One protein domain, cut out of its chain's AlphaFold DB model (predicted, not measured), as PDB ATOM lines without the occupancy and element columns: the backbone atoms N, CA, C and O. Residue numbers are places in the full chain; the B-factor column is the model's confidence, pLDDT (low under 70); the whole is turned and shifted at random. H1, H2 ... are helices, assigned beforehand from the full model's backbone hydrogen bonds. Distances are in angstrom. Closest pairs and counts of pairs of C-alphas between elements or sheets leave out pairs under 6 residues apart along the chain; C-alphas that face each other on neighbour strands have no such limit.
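This is residues 9 to 134 of the 168 residues of an uncharacterized protein of Candidatus Poribacteria bacterium (UniProt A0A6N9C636). Three helical hairpins follow one another along a rod: H1 and H2 at one end, H3 and H4 in the middle, H6 and H7 at the other end, each partly overlapping the next lengthwise. The short H5 packs on H7 near the end of H4 at residue 84, and residues 19 to 26, of which 19 to 20 belong to H1, stick out at the end of the rod where H1 links to H2. The printed part has 126 residues with seven named helices, H1 to H7 in chain order, and no named strand; the class is all helix. The whole is loose, with a radius of gyration of the C-alphas of 17.4 A and spans of 68 by 23 by 20 A.

H1 covers residues 10 to 20, 15.0 A long, with C-alpha 10 at (159.048, 138.472, 188.441). H2 covers residues 28 to 43, 23.1 A. H3 covers residues 49 to 63, 20.0 A. H4 covers residues 69 to 84, 21.5 A, with C-alpha 69 at (164.543, 152.674, 194.239). H5 is residues 86 to 90. H6, the longest, covers residues 96 to 113, 25.8 A. H7 covers residues 118 to 131, 20.1 A, with C-alpha 131 at (162.149, 155.290, 153.637).

H1, H2, H3, H4 and H6 form an up and down bundle, each running against the one before it in the bundle. H1 and H2 form a hairpin at a shallow tilt of 12 degrees; their closest C-alphas, of His 14 and Leu 32, are 5.8 A apart. H1 also touches H3, the same way, closest at the C-alphas of Pro 11 and Val 59, 5.4 A. H4 is the hub, touching four helices. With residues 36 to 43 alone H2 touches it, closest at the C-alphas of Val 40 and Leu 71, 5.7 A. H3 and H4, a hairpin, only just touch, with 3 pairs of C-alphas within 8 A, closest Val 56 and Ile 75 at 7.2 A. H3 touches H6, closest at the C-alphas of Ile 53 and Leu 109, 6.3 A. H4 and H6 only just touch, with 3 such pairs, the C-alphas of Val 79 and Leu 109 closest at 7.2 A. H4 and H7 touch only at their ends, at the C-alphas of Phe 83 and Ala 120, 5.1 A. H5 touches H7, closest at the C-alphas of Thr 86 and Ala 120, 5.7 A. H6 and H7 form a hairpin at 3 degrees, closest at the C-alphas of Glu 96 and Leu 128, 6.1 A. H1 and H7 are apart. In each of H1 to H7 every O i to N i+4 pair is within hydrogen-bond range.

The C-alphas farthest apart, of Lys 24 and Pro 134, are 68.0 A from each other. The printed part has no cut and no long link. Mean pLDDT of the printed part is 91.1; residues 133 to 134 are under 70.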
ATOM      1  N   THR A   9     156.930 138.115 184.836       87.38
ATOM      2  CA  THR A   9     156.337 137.356 185.957       87.38
ATOM      3  C   THR A   9     157.039 137.641 187.281       87.38
ATOM      4  O   THR A   9     156.452 137.460 188.347       87.38
ATOM      5  N   LEU A  10     158.280 138.133 187.244       91.25
ATOM      6  CA  LEU A  10     159.048 138.472 188.441       91.25
ATOM      7  C   LEU A  10     158.338 139.475 189.373       91.25
ATOM      8  O   LEU A  10     158.373 139.232 190.581       91.25
ATOM      9  N   PRO A  11     157.647 140.531 188.895       92.38
ATOM     10  CA  PRO A  11     156.899 141.422 189.782       92.38
ATOM     11  C   PRO A  11     155.741 140.720 190.504       92.38
ATOM     12  O   PRO A  11     155.535 140.930 191.701       92.38
ATOM     13  N   GLU A  12     155.036 139.815 189.820       91.94
ATOM     14  CA  GLU A  12     153.988 138.985 190.424       91.94
ATOM     15  C   GLU A  12     154.568 138.035 191.483       91.94
ATOM     16  O   GLU A  12     154.028 137.919 192.586       91.94
ATOM     17  N   ILE A  13     155.705 137.395 191.196       91.00
ATOM     18  CA  ILE A  13     156.394 136.513 192.150       91.00
ATOM     19  C   ILE A  13     156.881 137.318 193.360       91.00
ATOM     20  O   ILE A  13     156.710 136.873 194.497       91.00
ATOM     21  N   HIS A  14     157.437 138.512 193.147       93.12
ATOM     22  CA  HIS A  14     157.835 139.423 194.221       93.12
ATOM     23  C   HIS A  14     156.639 139.748 195.124       93.12
ATOM     24  O   HIS A  14     156.716 139.613 196.350       93.12
ATOM     25  N   TRP A  15     155.500 140.109 194.529       93.25
ATOM     26  CA  TRP A  15     154.259 140.349 195.259       93.25
ATOM     27  C   TRP A  15     153.792 139.106 196.024       93.25
ATOM     28  O   TRP A  15     153.432 139.208 197.202       93.25
ATOM     29  N   TRP A  16     153.848 137.920 195.415       92.44
ATOM     30  CA  TRP A  16     153.458 136.676 196.072       92.44
ATOM     31  C   TRP A  16     154.340 136.370 197.290       92.44
ATOM     32  O   TRP A  16     153.823 136.136 198.383       92.44
ATOM     33  N   VAL A  17     155.669 136.449 197.147       91.06
ATOM     34  CA  VAL A  17     156.622 136.243 198.253       91.06
ATOM     35  C   VAL A  17     156.356 137.246 199.372       91.06
ATOM     36  O   VAL A  17     156.324 136.887 200.551       91.06
ATOM     37  N   ARG A  18     156.098 138.509 199.031       88.94
ATOM     38  CA  ARG A  18     155.819 139.553 200.017       88.94
ATOM     39  C   ARG A  18     154.547 139.273 200.821       88.94
ATOM     40  O   ARG A  18     154.569 139.447 202.042       88.94
ATOM     41  N   ASN A  19     153.471 138.835 200.170       89.62
ATOM     42  CA  ASN A  19     152.149 138.713 200.791       89.62
ATOM     43  C   ASN A  19     151.871 137.340 201.418       89.62
ATOM     44  O   ASN A  19     151.185 137.272 202.437       89.62
ATOM     45  N   PHE A  20     152.404 136.259 200.848       90.31
ATOM     46  CA  PHE A  20     152.059 134.891 201.248       90.31
ATOM     47  C   PHE A  20     153.175 134.160 201.992       90.31
ATOM     48  O   PHE A  20     152.884 133.218 202.730       90.31
ATOM     49  N   LEU A  21     154.436 134.585 201.863       88.69
ATOM     50  CA  LEU A  21     155.512 134.007 202.663       88.69
ATOM     51  C   LEU A  21     155.485 134.594 204.079       88.69
ATOM     52  O   LEU A  21     155.427 135.817 204.262       88.69
ATOM     53  N   GLU A  22     155.553 133.721 205.086       85.94
ATOM     54  CA  GLU A  22     155.520 134.124 206.491       85.94
ATOM     55  C   GLU A  22     156.567 135.205 206.785       85.94
ATOM     56  O   GLU A  22     157.732 135.088 206.413       85.94
ATOM     57  N   GLY A  23     156.170 136.265 207.496       77.44
ATOM     58  CA  GLY A  23     157.054 137.407 207.762       77.44
ATOM     59  C   GLY A  23     158.313 137.075 208.573       77.44
ATOM     60  O   GLY A  23     159.256 137.851 208.561       77.44
ATOM     61  N   LYS A  24     158.347 135.931 209.267       82.75
ATOM     62  CA  LYS A  24     159.523 135.442 210.011       82.75
ATOM     63  C   LYS A  24     160.338 134.411 209.229       82.75
ATOM     64  O   LYS A  24     161.274 133.835 209.782       82.75
ATOM     65  N   HIS A  25     159.962 134.130 207.983       86.44
ATOM     66  CA  HIS A  25     160.668 133.160 207.172       86.44
ATOM     67  C   HIS A  25     162.071 133.698 206.844       86.44
ATOM     68  O   HIS A  25     162.185 134.768 206.248       86.44
ATOM     69  N   PRO A  26     163.148 132.966 207.176       87.38
ATOM     70  CA  PRO A  26     164.517 133.484 207.106       87.38
ATOM     71  C   PRO A  26     164.998 133.785 205.680       87.38
ATOM     72  O   PRO A  26     165.992 134.478 205.506       87.38
ATOM     73  N   LEU A  27     164.315 133.255 204.661       90.31
ATOM     74  CA  LEU A  27     164.648 133.491 203.253       90.31
ATOM     75  C   LEU A  27     163.817 134.597 202.600       90.31
ATOM     76  O   LEU A  27     164.023 134.859 201.423       90.31
ATOM     77  N   LYS A  28     162.852 135.197 203.305       91.69
ATOM     78  CA  LYS A  28     161.901 136.123 202.678       91.69
ATOM     79  C   LYS A  28     162.603 137.314 202.038       91.69
ATOM     80  O   LYS A  28     162.427 137.533 200.847       91.69
ATOM     81  N   ASP A  29     163.435 138.005 202.807       90.81
ATOM     82  CA  ASP A  29     164.140 139.194 202.324       90.81
ATOM     83  C   ASP A  29     165.136 138.822 201.218       90.81
ATOM     84  O   ASP A  29     165.110 139.416 200.147       90.81
ATOM     85  N   ASN A  30     165.888 137.727 201.394       92.50
ATOM     86  CA  ASN A  30     166.802 137.219 200.364       92.50
ATOM     87  C   ASN A  30     166.095 136.896 199.036       92.50
ATOM     88  O   ASN A  30     166.684 137.072 197.972       92.50
ATOM     89  N   LEU A  31     164.862 136.377 199.078       92.62
ATOM     90  CA  LEU A  31     164.087 136.085 197.870       92.62
ATOM     91  C   LEU A  31     163.599 137.368 197.200       92.62
ATOM     92  O   LEU A  31     163.696 137.467 195.981       92.62
ATOM     93  N   LEU A  32     163.101 138.337 197.973       92.75
ATOM     94  CA  LEU A  32     162.682 139.633 197.438       92.75
ATOM     95  C   LEU A  32     163.867 140.345 196.771       92.75
ATOM     96  O   LEU A  32     163.761 140.721 195.605       92.75
ATOM     97  N   ASP A  33     165.016 140.402 197.445       92.88
ATOM     98  CA  ASP A  33     166.244 141.006 196.921       92.88
ATOM     99  C   ASP A  33     166.750 140.288 195.665       92.88
ATOM    100  O   ASP A  33     167.159 140.933 194.699       92.88
ATOM    101  N   ALA A  34     166.705 138.952 195.635       93.12
ATOM    102  CA  ALA A  34     167.110 138.180 194.463       93.12
ATOM    103  C   ALA A  34     166.193 138.435 193.257       93.12
ATOM    104  O   ALA A  34     166.678 138.529 192.127       93.12
ATOM    105  N   ILE A  35     164.882 138.564 193.485       92.81
ATOM    106  CA  ILE A  35     163.913 138.880 192.431       92.81
ATOM    107  C   ILE A  35     164.152 140.298 191.904       92.81
ATOM    108  O   ILE A  35     164.268 140.479 190.692       92.81
ATOM    109  N   THR A  36     164.301 141.288 192.788       93.69
ATOM    110  CA  THR A  36     164.617 142.667 192.392       93.69
ATOM    111  C   THR A  36     165.943 142.742 191.644       93.69
ATOM    112  O   THR A  36     166.008 143.330 190.570       93.69
ATOM    113  N   GLY A  37     166.998 142.109 192.161       93.75
ATOM    114  CA  GLY A  37     168.306 142.088 191.507       93.75
ATOM    115  C   GLY A  37     168.251 141.452 190.118       93.75
ATOM    116  O   GLY A  37     168.934 141.904 189.200       93.75
ATOM    117  N   ARG A  38     167.397 140.439 189.928       93.19
ATOM    118  CA  ARG A  38     167.169 139.844 188.611       93.19
ATOM    119  C   ARG A  38     166.435 140.793 187.666       93.19
ATOM    120  O   ARG A  38     166.857 140.885 186.519       93.19
ATOM    121  N   LEU A  39     165.397 141.492 188.129       93.12
ATOM    122  CA  LEU A  39     164.688 142.505 187.338       93.12
ATOM    123  C   LEU A  39     165.634 143.617 186.870       93.12
ATOM    124  O   LEU A  39     165.702 143.896 185.678       93.12
ATOM    125  N   VAL A  40     166.432 144.172 187.786       94.31
ATOM    126  CA  VAL A  40     167.446 145.193 187.467       94.31
ATOM    127  C   VAL A  40     168.450 144.670 186.440       94.31
ATOM    128  O   VAL A  40     168.772 145.357 185.477       94.31
ATOM    129  N   SER A  41     168.920 143.430 186.601       92.94
ATOM    130  CA  SER A  41     169.853 142.823 185.646       92.94
ATOM    131  C   SER A  41     169.250 142.608 184.258       92.94
ATOM    132  O   SER A  41     170.010 142.612 183.295       92.94
ATOM    133  N   ILE A  42     167.941 142.357 184.151       92.00
ATOM    134  CA  ILE A  42     167.248 142.221 182.864       92.00
ATOM    135  C   ILE A  42     167.192 143.590 182.186       92.00
ATOM    136  O   ILE A  42     167.674 143.720 181.065       92.00
ATOM    137  N   LEU A  43     166.719 144.616 182.898       92.62
ATOM    138  CA  LEU A  43     166.632 145.989 182.387       92.62
ATOM    139  C   LEU A  43     167.997 146.519 181.920       92.62
ATOM    140  O   LEU A  43     168.118 147.040 180.819       92.62
ATOM    141  N   ALA A  44     169.054 146.280 182.700       90.44
ATOM    142  CA  ALA A  44     170.410 146.715 182.366       90.44
ATOM    143  C   ALA A  44     171.055 145.957 181.188       90.44
ATOM    144  O   ALA A  44     172.111 146.364 180.708       90.44
ATOM    145  N   SER A  45     170.487 144.829 180.748       87.62
ATOM    146  CA  SER A  45     171.068 144.020 179.666       87.62
ATOM    147  C   SER A  45     170.671 144.468 178.257       87.62
ATOM    148  O   SER A  45     171.206 143.924 177.291       87.62
ATOM    149  N   GLY A  46     169.783 145.461 178.150       83.56
ATOM    150  CA  GLY A  46     169.118 145.824 176.904       83.56
ATOM    151  C   GLY A  46     167.996 144.832 176.607       83.56
ATOM    152  O   GLY A  46     168.235 143.636 176.430       83.56
ATOM    153  N   ILE A  47     166.762 145.323 176.584       89.69
ATOM    154  CA  ILE A  47     165.565 144.532 176.289       89.69
ATOM    155  C   ILE A  47     164.788 145.184 175.157       89.69
ATOM    156  O   ILE A  47     164.951 146.371 174.896       89.69
ATOM    157  N   ALA A  48     163.948 144.401 174.487       90.94
ATOM    158  CA  ALA A  48     163.086 144.946 173.454       90.94
ATOM    159  C   ALA A  48     162.032 145.902 174.066       90.94
ATOM    160  O   ALA A  48     161.594 145.675 175.202       90.94
ATOM    161  N   PRO A  49     161.582 146.937 173.332       91.38
ATOM    162  CA  PRO A  49     160.638 147.924 173.862       91.38
ATOM    163  C   PRO A  49     159.299 147.323 174.317       91.38
ATOM    164  O   PRO A  49     158.722 147.757 175.314       91.38
ATOM    165  N   ASP A  50     158.806 146.285 173.637       92.62
ATOM    166  CA  ASP A  50     157.585 145.573 174.022       92.62
ATOM    167  C   ASP A  50     157.748 144.837 175.364       92.62
ATOM    168  O   ASP A  50     156.844 144.846 176.208       92.62
ATOM    169  N   GLU A  51     158.916 144.239 175.598       91.75
ATOM    170  CA  GLU A  51     159.263 143.606 176.868       91.75
ATOM    171  C   GLU A  51     159.402 144.647 177.985       91.75
ATOM    172  O   GLU A  51     158.846 144.445 179.068       91.75
ATOM    173  N   LEU A  52     160.046 145.789 177.712       94.31
ATOM    174  CA  LEU A  52     160.149 146.908 178.654       94.31
ATOM    175  C   LEU A  52     158.763 147.390 179.091       94.31
ATOM    176  O   LEU A  52     158.492 147.481 180.290       94.31
ATOM    177  N   ILE A  53     157.851 147.603 178.141       94.69
ATOM    178  CA  ILE A  53     156.456 147.976 178.411       94.69
ATOM    179  C   ILE A  53     155.777 146.955 179.330       94.69
ATOM    180  O   ILE A  53     155.085 147.334 180.282       94.69
ATOM    181  N   ASN A  54     155.945 145.661 179.058       93.62
ATOM    182  CA  ASN A  54     155.324 144.604 179.855       93.62
ATOM    183  C   ASN A  54     155.887 144.556 181.281       93.62
ATOM    184  O   ASN A  54     155.122 144.393 182.236       93.62
ATOM    185  N   ILE A  55     157.199 144.747 181.444       93.25
ATOM    186  CA  ILE A  55     157.843 144.826 182.758       93.25
ATOM    187  C   ILE A  55     157.340 146.052 183.522       93.25
ATOM    188  O   ILE A  55     156.900 145.894 184.658       93.25
ATOM    189  N   VAL A  56     157.318 147.238 182.907       93.56
ATOM    190  CA  VAL A  56     156.833 148.480 183.536       93.56
ATOM    191  C   VAL A  56     155.389 148.314 184.017       93.56
ATOM    192  O   VAL A  56     155.092 148.570 185.184       93.56
ATOM    193  N   LYS A  57     154.497 147.792 183.163       93.62
ATOM    194  CA  LYS A  57     153.099 147.497 183.531       93.62
ATOM    195  C   LYS A  57     153.001 146.515 184.697       93.62
ATOM    196  O   LYS A  57     152.184 146.703 185.596       93.62
ATOM    197  N   SER A  58     153.816 145.463 184.688       93.00
ATOM    198  CA  SER A  58     153.818 144.445 185.741       93.00
ATOM    199  C   SER A  58     154.348 145.009 187.067       93.00
ATOM    200  O   SER A  58     153.751 144.787 188.120       93.00
ATOM    201  N   VAL A  59     155.401 145.830 187.034       93.00
ATOM    202  CA  VAL A  59     155.928 146.532 188.215       93.00
ATOM    203  C   VAL A  59     154.883 147.493 188.786       93.00
ATOM    204  O   VAL A  59     154.600 147.420 189.979       93.00
ATOM    205  N   GLN A  60     154.221 148.304 187.962       91.19
ATOM    206  CA  GLN A  60     153.123 149.168 188.420       91.19
ATOM    207  C   GLN A  60     151.945 148.359 188.991       91.19
ATOM    208  O   GLN A  60     151.369 148.729 190.009       91.19
ATOM    209  N   GLY A  61     151.603 147.218 188.385       90.88
ATOM    210  CA  GLY A  61     150.488 146.378 188.831       90.88
ATOM    211  C   GLY A  61     150.737 145.616 190.141       90.88
ATOM    212  O   GLY A  61     149.817 145.453 190.943       90.88
ATOM    213  N   TYR A  62     151.966 145.147 190.372       92.00
ATOM    214  CA  TYR A  62     152.295 144.244 191.484       92.00
ATOM    215  C   TYR A  62     153.224 144.857 192.543       92.00
ATOM    216  O   TYR A  62     153.271 144.374 193.679       92.00
ATOM    217  N   MET A  63     153.968 145.909 192.204       89.25
ATOM    218  CA  MET A  63     155.039 146.477 193.031       89.25
ATOM    219  C   MET A  63     154.892 147.979 193.314       89.25
ATOM    220  O   MET A  63     155.735 148.497 194.033       89.25
ATOM    221  N   ASP A  64     153.822 148.634 192.858       74.19
ATOM    222  CA  ASP A  64     153.519 150.080 192.949       74.19
ATOM    223  C   ASP A  64     154.227 150.872 194.079       74.19
ATOM    224  O   ASP A  64     155.007 151.776 193.819       74.19
ATOM    225  N   ASN A  65     154.035 150.502 195.356       75.00
ATOM    226  CA  ASN A  65     154.609 151.219 196.519       75.00
ATOM    227  C   ASN A  65     155.737 150.459 197.237       75.00
ATOM    228  O   ASN A  65     156.061 150.696 198.407       75.00
ATOM    229  N   HIS A  66     156.233 149.417 196.596       81.81
ATOM    230  CA  HIS A  66     157.075 148.383 197.181       81.81
ATOM    231  C   HIS A  66     158.293 148.062 196.320       81.81
ATOM    232  O   HIS A  66     159.133 147.278 196.769       81.81
ATOM    233  N   ALA A  67     158.375 148.648 195.127       84.25
ATOM    234  CA  ALA A  67     159.555 148.649 194.296       84.25
ATOM    235  C   ALA A  67     160.705 149.351 195.039       84.25
ATOM    236  O   ALA A  67     160.522 150.428 195.613       84.25
ATOM    237  N   PRO A  68     161.882 148.716 195.124       89.25
ATOM    238  CA  PRO A  68     163.082 149.386 195.603       89.25
ATOM    239  C   PRO A  68     163.530 150.456 194.604       89.25
ATOM    240  O   PRO A  68     163.456 150.224 193.403       89.25
ATOM    241  N   ALA A  69     164.091 151.566 195.092       90.12
ATOM    242  CA  ALA A  69     164.543 152.674 194.239       90.12
ATOM    243  C   ALA A  69     165.499 152.238 193.112       90.12
ATOM    244  O   ALA A  69     165.423 152.757 192.012       90.12
ATOM    245  N   CYS A  70     166.340 151.223 193.347       92.25
ATOM    246  CA  CYS A  70     167.233 150.702 192.310       92.25
ATOM    247  C   CYS A  70     166.501 150.073 191.112       92.25
ATOM    248  O   CYS A  70     167.078 149.989 190.032       92.25
ATOM    249  N   LEU A  71     165.267 149.596 191.299       93.06
ATOM    250  CA  LEU A  71     164.425 149.113 190.212       93.06
ATOM    251  C   LEU A  71     163.807 150.280 189.444       93.06
ATOM    252  O   LEU A  71     163.801 150.238 188.220       93.06
ATOM    253  N   ASP A  72     163.340 151.311 190.147       92.25
ATOM    254  CA  ASP A  72     162.807 152.524 189.516       92.25
ATOM    255  C   ASP A  72     163.890 153.216 188.678       92.25
ATOM    256  O   ASP A  72     163.653 153.536 187.517       92.25
ATOM    257  N   ASP A  73     165.106 153.339 189.222       94.12
ATOM    258  CA  ASP A  73     166.274 153.868 188.512       94.12
ATOM    259  C   ASP A  73     166.598 153.029 187.262       94.12
ATOM    260  O   ASP A  73     166.896 153.574 186.205       94.12
ATOM    261  N   ALA A  74     166.510 151.696 187.355       94.75
ATOM    262  CA  ALA A  74     166.771 150.811 186.219       94.75
ATOM    263  C   ALA A  74     165.696 150.910 185.124       94.75
ATOM    264  O   ALA A  74     166.014 150.784 183.943       94.75
ATOM    265  N   ILE A  75     164.432 151.124 185.501       94.38
ATOM    266  CA  ILE A  75     163.346 151.380 184.547       94.38
ATOM    267  C   ILE A  75     163.554 152.736 183.878       94.38
ATOM    268  O   ILE A  75     163.457 152.819 182.658       94.38
ATOM    269  N   ALA A  76     163.863 153.771 184.660       93.62
ATOM    270  CA  ALA A  76     164.113 155.111 184.150       93.62
ATOM    271  C   ALA A  76     165.277 155.116 183.152       93.62
ATOM    272  O   ALA A  76     165.136 155.664 182.071       93.62
ATOM    273  N   GLU A  77     166.385 154.437 183.457       94.50
ATOM    274  CA  GLU A  77     167.523 154.324 182.537       94.50
ATOM    275  C   GLU A  77     167.145 153.601 181.234       94.50
ATOM    276  O   GLU A  77     167.502 154.048 180.146       94.50
ATOM    277  N   ALA A  78     166.383 152.504 181.323       94.75
ATOM    278  CA  ALA A  78     165.943 151.767 180.139       94.75
ATOM    279  C   ALA A  78     164.998 152.601 179.256       94.75
ATOM    280  O   ALA A  78     165.102 152.562 178.037       94.75
ATOM    281  N   VAL A  79     164.096 153.379 179.860       95.00
ATOM    282  CA  VAL A  79     163.198 154.292 179.133       95.00
ATOM    283  C   VAL A  79     163.965 155.486 178.570       95.00
ATOM    284  O   VAL A  79     163.711 155.902 177.443       95.00
ATOM    285  N   HIS A  80     164.943 156.000 179.317       94.62
ATOM    286  CA  HIS A  80     165.809 157.081 178.873       94.62
ATOM    287  C   HIS A  80     166.546 156.706 177.590       94.62
ATOM    288  O   HIS A  80     166.561 157.506 176.660       94.62
ATOM    289  N   TYR A  81     167.082 155.486 177.512       93.94
ATOM    290  CA  TYR A  81     167.718 154.970 176.302       93.94
ATOM    291  C   TYR A  81     166.773 155.019 175.091       93.94
ATOM    292  O   TYR A  81     167.131 155.566 174.052       93.94
ATOM    293  N   GLU A  82     165.531 154.549 175.237       93.88
ATOM    294  CA  GLU A  82     164.541 154.590 174.149       93.88
ATOM    295  C   GLU A  82     164.208 156.030 173.705       93.88
ATOM    296  O   GLU A  82     163.914 156.274 172.534       93.88
ATOM    297  N   PHE A  83     164.254 157.004 174.621       94.56
ATOM    298  CA  PHE A  83     163.815 158.383 174.357       94.56
ATOM    299  C   PHE A  83     164.935 159.341 173.935       94.56
ATOM    300  O   PHE A  83     164.679 160.329 173.244       94.56
ATOM    301  N   TRP A  84     166.165 159.096 174.383       93.62
ATOM    302  CA  TRP A  84     167.303 159.993 174.173       93.62
ATOM    303  C   TRP A  84     168.340 159.421 173.222       93.62
ATOM    304  O   TRP A  84     168.891 160.182 172.423       93.62
ATOM    305  N   ASP A  85     168.522 158.105 173.244       93.19
ATOM    306  CA  ASP A  85     169.399 157.371 172.335       93.19
ATOM    307  C   ASP A  85     168.577 156.693 171.221       93.19
ATOM    308  O   ASP A  85     168.937 155.641 170.696       93.19
ATOM    309  N   THR A  86     167.452 157.310 170.832       92.62
ATOM    310  CA  THR A  86     166.488 156.755 169.868       92.62
ATOM    311  C   THR A  86     167.123 156.409 168.523       92.62
ATOM    312  O   THR A  86     166.755 155.399 167.935       92.62
ATOM    313  N   GLU A  87     168.086 157.203 168.039       92.81
ATOM    314  CA  GLU A  87     168.821 156.911 166.796       92.81
ATOM    315  C   GLU A  87     169.495 155.530 166.853       92.81
ATOM    316  O   GLU A  87     169.343 154.730 165.927       92.81
ATOM    317  N   ASP A  88     170.161 155.220 167.970       92.50
ATOM    318  CA  ASP A  88     170.806 153.926 168.206       92.50
ATOM    319  C   ASP A  88     169.760 152.826 168.439       92.50
ATOM    320  O   ASP A  88     169.882 151.714 167.912       92.50
ATOM    321  N   ALA A  89     168.695 153.133 169.189       89.81
ATOM    322  CA  ALA A  89     167.609 152.199 169.476       89.81
ATOM    323  C   ALA A  89     166.925 151.695 168.194       89.81
ATOM    324  O   ALA A  89     166.610 150.508 168.091       89.81
ATOM    325  N   ILE A  90     166.757 152.556 167.186       93.31
ATOM    326  CA  ILE A  90     166.067 152.215 165.934       93.31
ATOM    327  C   ILE A  90     166.998 151.901 164.765       93.31
ATOM    328  O   ILE A  90     166.489 151.608 163.681       93.31
ATOM    329  N   ASP A  91     168.327 151.964 164.914       92.31
ATOM    330  CA  ASP A  91     169.287 151.793 163.805       92.31
ATOM    331  C   ASP A  91     169.018 150.507 163.004       92.31
ATOM    332  O   ASP A  91     168.916 150.516 161.777       92.31
ATOM    333  N   HIS A  92     168.747 149.423 163.727       89.94
ATOM    334  CA  HIS A  92     168.459 148.102 163.178       89.94
ATOM    335  C   HIS A  92     167.082 147.951 162.499       89.94
ATOM    336  O   HIS A  92     166.850 146.933 161.842       89.94
ATOM    337  N   LEU A  93     166.168 148.917 162.654       91.75
ATOM    338  CA  LEU A  93     164.832 148.897 162.048       91.75
ATOM    339  C   LEU A  93     164.904 149.409 160.607       91.75
ATOM    340  O   LEU A  93     165.422 150.498 160.347       91.75
ATOM    341  N   GLY A  94     164.377 148.620 159.667       88.88
ATOM    342  CA  GLY A  94     164.533 148.868 158.229       88.88
ATOM    343  C   GLY A  94     163.224 148.977 157.453       88.88
ATOM    344  O   GLY A  94     163.254 149.212 156.247       88.88
ATOM    345  N   SER A  95     162.079 148.777 158.106       90.81
ATOM    346  CA  SER A  95     160.767 148.841 157.464       90.81
ATOM    347  C   SER A  95     159.840 149.860 158.118       90.81
ATOM    348  O   SER A  95     159.872 150.067 159.329       90.81
ATOM    349  N   GLU A  96     158.948 150.441 157.313       92.25
ATOM    350  CA  GLU A  96     157.889 151.352 157.768       92.25
ATOM    351  C   GLU A  96     157.051 150.736 158.899       92.25
ATOM    352  O   GLU A  96     156.744 151.399 159.886       92.25
ATOM    353  N   ARG A  97     156.740 149.435 158.793       93.56
ATOM    354  CA  ARG A  97     156.007 148.692 159.826       93.56
ATOM    355  C   ARG A  97     156.759 148.681 161.156       93.56
ATOM    356  O   ARG A  97     156.151 148.946 162.182       93.56
ATOM    357  N   GLU A  98     158.055 148.369 161.143       93.12
ATOM    358  CA  GLU A  98     158.879 148.316 162.359       93.12
ATOM    359  C   GLU A  98     159.007 149.686 163.028       93.12
ATOM    360  O   GLU A  98     158.883 149.790 164.244       93.12
ATOM    361  N   LEU A  99     159.207 150.745 162.240       94.06
ATOM    362  CA  LEU A  99     159.278 152.114 162.756       94.06
ATOM    363  C   LEU A  99     157.923 152.588 163.297       94.06
ATOM    364  O   LEU A  99     157.868 153.229 164.343       94.06
ATOM    365  N   SER A 100     156.825 152.224 162.631       94.50
ATOM    366  CA  SER A 100     155.468 152.526 163.098       94.50
ATOM    367  C   SER A 100     155.143 151.800 164.406       94.50
ATOM    368  O   SER A 100     154.599 152.404 165.324       94.50
ATOM    369  N   GLU A 101     155.524 150.525 164.527       95.38
ATOM    370  CA  GLU A 101     155.415 149.769 165.783       95.38
ATOM    371  C   GLU A 101     156.250 150.423 166.893       95.38
ATOM    372  O   GLU A 101     155.788 150.550 168.026       95.38
ATOM    373  N   HIS A 102     157.446 150.914 166.565       95.38
ATOM    374  CA  HIS A 102     158.289 151.617 167.525       95.38
ATOM    375  C   HIS A 102     157.663 152.937 168.013       95.38
ATOM    376  O   HIS A 102     157.719 153.225 169.208       95.38
ATOM    377  N   LEU A 103     156.978 153.700 167.150       96.06
ATOM    378  CA  LEU A 103     156.198 154.875 167.575       96.06
ATOM    379  C   LEU A 103     155.121 154.510 168.609       96.06
ATOM    380  O   LEU A 103     154.980 155.203 169.618       96.06
ATOM    381  N   GLU A 104     154.396 153.405 168.400       96.62
ATOM    382  CA  GLU A 104     153.398 152.919 169.364       96.62
ATOM    383  C   GLU A 104     154.035 152.538 170.712       96.62
ATOM    384  O   GLU A 104     153.435 152.747 171.778       96.62
ATOM    385  N   TYR A 105     155.259 151.998 170.690       96.44
ATOM    386  CA  TYR A 105     156.012 151.702 171.906       96.44
ATOM    387  C   TYR A 105     156.399 152.972 172.662       96.44
ATOM    388  O   TYR A 105     156.157 153.042 173.870       96.44
ATOM    389  N   LEU A 106     156.908 153.995 171.970       96.31
ATOM    390  CA  LEU A 106     157.250 155.290 172.567       96.31
ATOM    391  C   LEU A 106     156.030 155.955 173.223       96.31
ATOM    392  O   LEU A 106     156.113 156.405 174.367       96.31
ATOM    393  N   ASP A 107     154.874 155.947 172.554       96.81
ATOM    394  CA  ASP A 107     153.610 156.447 173.117       96.81
ATOM    395  C   ASP A 107     153.203 155.697 174.388       96.81
ATOM    396  O   ASP A 107     152.789 156.293 175.388       96.81
ATOM    397  N   THR A 108     153.327 154.371 174.363       96.38
ATOM    398  CA  THR A 108     152.964 153.533 175.505       96.38
ATOM    399  C   THR A 108     153.897 153.779 176.688       96.38
ATOM    400  O   THR A 108     153.426 153.884 177.821       96.38
ATOM    401  N   LEU A 109     155.205 153.896 176.449       95.00
ATOM    402  CA  LEU A 109     156.190 154.185 177.490       95.00
ATOM    403  C   LEU A 109     155.977 155.574 178.095       95.00
ATOM    404  O   LEU A 109     155.976 155.695 179.322       95.00
ATOM    405  N   ALA A 110     155.701 156.589 177.274       94.88
ATOM    406  CA  ALA A 110     155.411 157.947 177.735       94.88
ATOM    407  C   ALA A 110     154.160 157.974 178.625       94.88
ATOM    408  O   ALA A 110     154.159 158.565 179.705       94.88
ATOM    409  N   ALA A 111     153.104 157.258 178.228       95.06
ATOM    410  CA  ALA A 111     151.878 157.159 179.015       95.06
ATOM    411  C   ALA A 111     152.076 156.441 180.363       95.06
ATOM    412  O   ALA A 111     151.407 156.782 181.339       95.06
ATOM    413  N   LEU A 112     152.964 155.443 180.423       92.75
ATOM    414  CA  LEU A 112     153.234 154.681 181.645       92.75
ATOM    415  C   LEU A 112     154.153 155.421 182.617       92.75
ATOM    416  O   LEU A 112     153.952 155.323 183.825       92.75
ATOM    417  N   THR A 113     155.163 156.123 182.109       89.00
ATOM    418  CA  THR A 113     156.199 156.777 182.928       89.00
ATOM    419  C   THR A 113     155.909 158.247 183.210       89.00
ATOM    420  O   THR A 113     156.393 158.794 184.198       89.00
ATOM    421  N   GLY A 114     155.085 158.890 182.378       90.06
ATOM    422  CA  GLY A 114     154.867 160.333 182.409       90.06
ATOM    423  C   GLY A 114     156.022 161.140 181.812       90.06
ATOM    424  O   GLY A 114     156.045 162.360 181.981       90.06
ATOM    425  N   GLU A 115     156.975 160.482 181.149       91.50
ATOM    426  CA  GLU A 115     158.076 161.127 180.439       91.50
ATOM    427  C   GLU A 115     157.666 161.604 179.036       91.50
ATOM    428  O   GLU A 115     156.675 161.150 178.461       91.50
ATOM    429  N   ASP A 116     158.429 162.559 178.499       91.69
ATOM    430  CA  ASP A 116     158.190 163.162 177.187       91.69
ATOM    431  C   ASP A 116     158.968 162.419 176.092       91.69
ATOM    432  O   ASP A 116     160.199 162.385 176.114       91.69
ATOM    433  N   ALA A 117     158.237 161.851 175.131       94.56
ATOM    434  CA  ALA A 117     158.786 161.102 174.002       94.56
ATOM    435  C   ALA A 117     158.768 161.886 172.677       94.56
ATOM    436  O   ALA A 117     159.101 161.319 171.638       94.56
ATOM    437  N   GLU A 118     158.359 163.161 172.657       94.69
ATOM    438  CA  GLU A 118     158.137 163.888 171.395       94.69
ATOM    439  C   GLU A 118     159.401 163.975 170.532       94.69
ATOM    440  O   GLU A 118     159.349 163.709 169.333       94.69
ATOM    441  N   ARG A 119     160.562 164.229 171.145       94.38
ATOM    442  CA  ARG A 119     161.854 164.219 170.441       94.38
ATOM    443  C   ARG A 119     162.141 162.862 169.784       94.38
ATOM    444  O   ARG A 119     162.566 162.820 168.635       94.38
ATOM    445  N   ALA A 120     161.929 161.769 170.513       94.69
ATOM    446  CA  ALA A 120     162.158 160.417 170.010       94.69
ATOM    447  C   ALA A 120     161.260 160.126 168.802       94.69
ATOM    448  O   ALA A 120     161.713 159.611 167.781       94.69
ATOM    449  N   LYS A 121     159.990 160.536 168.872       96.38
ATOM    450  CA  LYS A 121     159.043 160.388 167.763       96.38
ATOM    451  C   LYS A 121     159.455 161.189 166.534       96.38
ATOM    452  O   LYS A 121     159.332 160.670 165.430       96.38
ATOM    453  N   GLU A 122     159.939 162.422 166.704       96.19
ATOM    454  CA  GLU A 122     160.442 163.238 165.589       96.19
ATOM    455  C   GLU A 122     161.568 162.518 164.835       96.19
ATOM    456  O   GLU A 122     161.518 162.443 163.609       96.19
ATOM    457  N   ILE A 123     162.511 161.902 165.556       95.62
ATOM    458  CA  ILE A 123     163.613 161.114 164.976       95.62
ATOM    459  C   ILE A 123     163.079 159.906 164.191       95.62
ATOM    460  O   ILE A 123     163.500 159.641 163.064       95.62
ATOM    461  N   VAL A 124     162.121 159.167 164.758       94.44
ATOM    462  CA  VAL A 124     161.531 157.994 164.090       94.44
ATOM    463  C   VAL A 124     160.762 158.401 162.829       94.44
ATOM    464  O   VAL A 124     160.851 157.718 161.810       94.44
ATOM    465  N   LEU A 125     160.031 159.518 162.876       94.75
ATOM    466  CA  LEU A 125     159.309 160.068 161.727       94.75
ATOM    467  C   LEU A 125     160.256 160.564 160.630       94.75
ATOM    468  O   LEU A 125     159.959 160.371 159.452       94.75
ATOM    469  N   GLU A 126     161.391 161.164 160.993       93.94
ATOM    470  CA  GLU A 126     162.439 161.544 160.040       93.94
ATOM    471  C   GLU A 126     162.957 160.305 159.300       93.94
ATOM    472  O   GLU A 126     162.863 160.251 158.072       93.94
ATOM    473  N   LYS A 127     163.351 159.252 160.027       92.44
ATOM    474  CA  LYS A 127     163.783 157.977 159.429       92.44
ATOM    475  C   LYS A 127     162.696 157.330 158.562       92.44
ATOM    476  O   LYS A 127     162.990 156.757 157.516       92.44
ATOM    477  N   LEU A 128     161.429 157.425 158.966       92.81
ATOM    478  CA  LEU A 128     160.304 156.918 158.176       92.81
ATOM    479  C   LEU A 128     160.139 157.708 156.868       92.81
ATOM    480  O   LEU A 128     159.930 157.106 155.819       92.81
ATOM    481  N   SER A 129     160.325 159.030 156.899       89.69
ATOM    482  CA  SER A 129     160.283 159.870 155.697       89.69
ATOM    483  C   SER A 129     161.428 159.585 154.717       89.69
ATOM    484  O   SER A 129     161.227 159.667 153.507       89.69
ATOM    485  N   GLU A 130     162.601 159.183 155.216       88.62
ATOM    486  CA  GLU A 130     163.724 158.730 154.382       88.62
ATOM    487  C   GLU A 130     163.413 157.408 153.662       88.62
ATOM    488  O   GLU A 130     163.846 157.204 152.529       88.62
ATOM    489  N   LEU A 131     162.636 156.515 154.285       84.44
ATOM    490  CA  LEU A 131     162.149 155.290 153.637       84.44
ATOM    491  C   LEU A 131     161.041 155.571 152.614       84.44
ATOM    492  O   LEU A 131     160.900 154.823 151.645       84.44
ATOM    493  N   GLU A 132     160.257 156.627 152.834       70.69
ATOM    494  CA  GLU A 132     159.210 157.088 151.920       70.69
ATOM    495  C   GLU A 132     159.744 157.918 150.744       70.69
ATOM    496  O   GLU A 132     158.957 158.236 149.842       70.69
ATOM    497  N   GLU A 133     161.040 158.275 150.703       57.53
ATOM    498  CA  GLU A 133     161.564 159.078 149.599       57.53
ATOM    499  C   GLU A 133     161.283 158.377 148.257       57.53
ATOM    500  O   GLU A 133     161.752 157.260 148.002       57.53
ATOM    501  N   PRO A 134     160.518 159.024 147.357       51.38
ATOM    502  CA  PRO A 134     160.316 158.497 146.025       51.38
ATOM    503  C   PRO A 134     161.669 158.459 145.322       51.38
ATOM    504  O   PRO A 134     162.447 159.407 145.432       51.38
TER     505      PRO A 134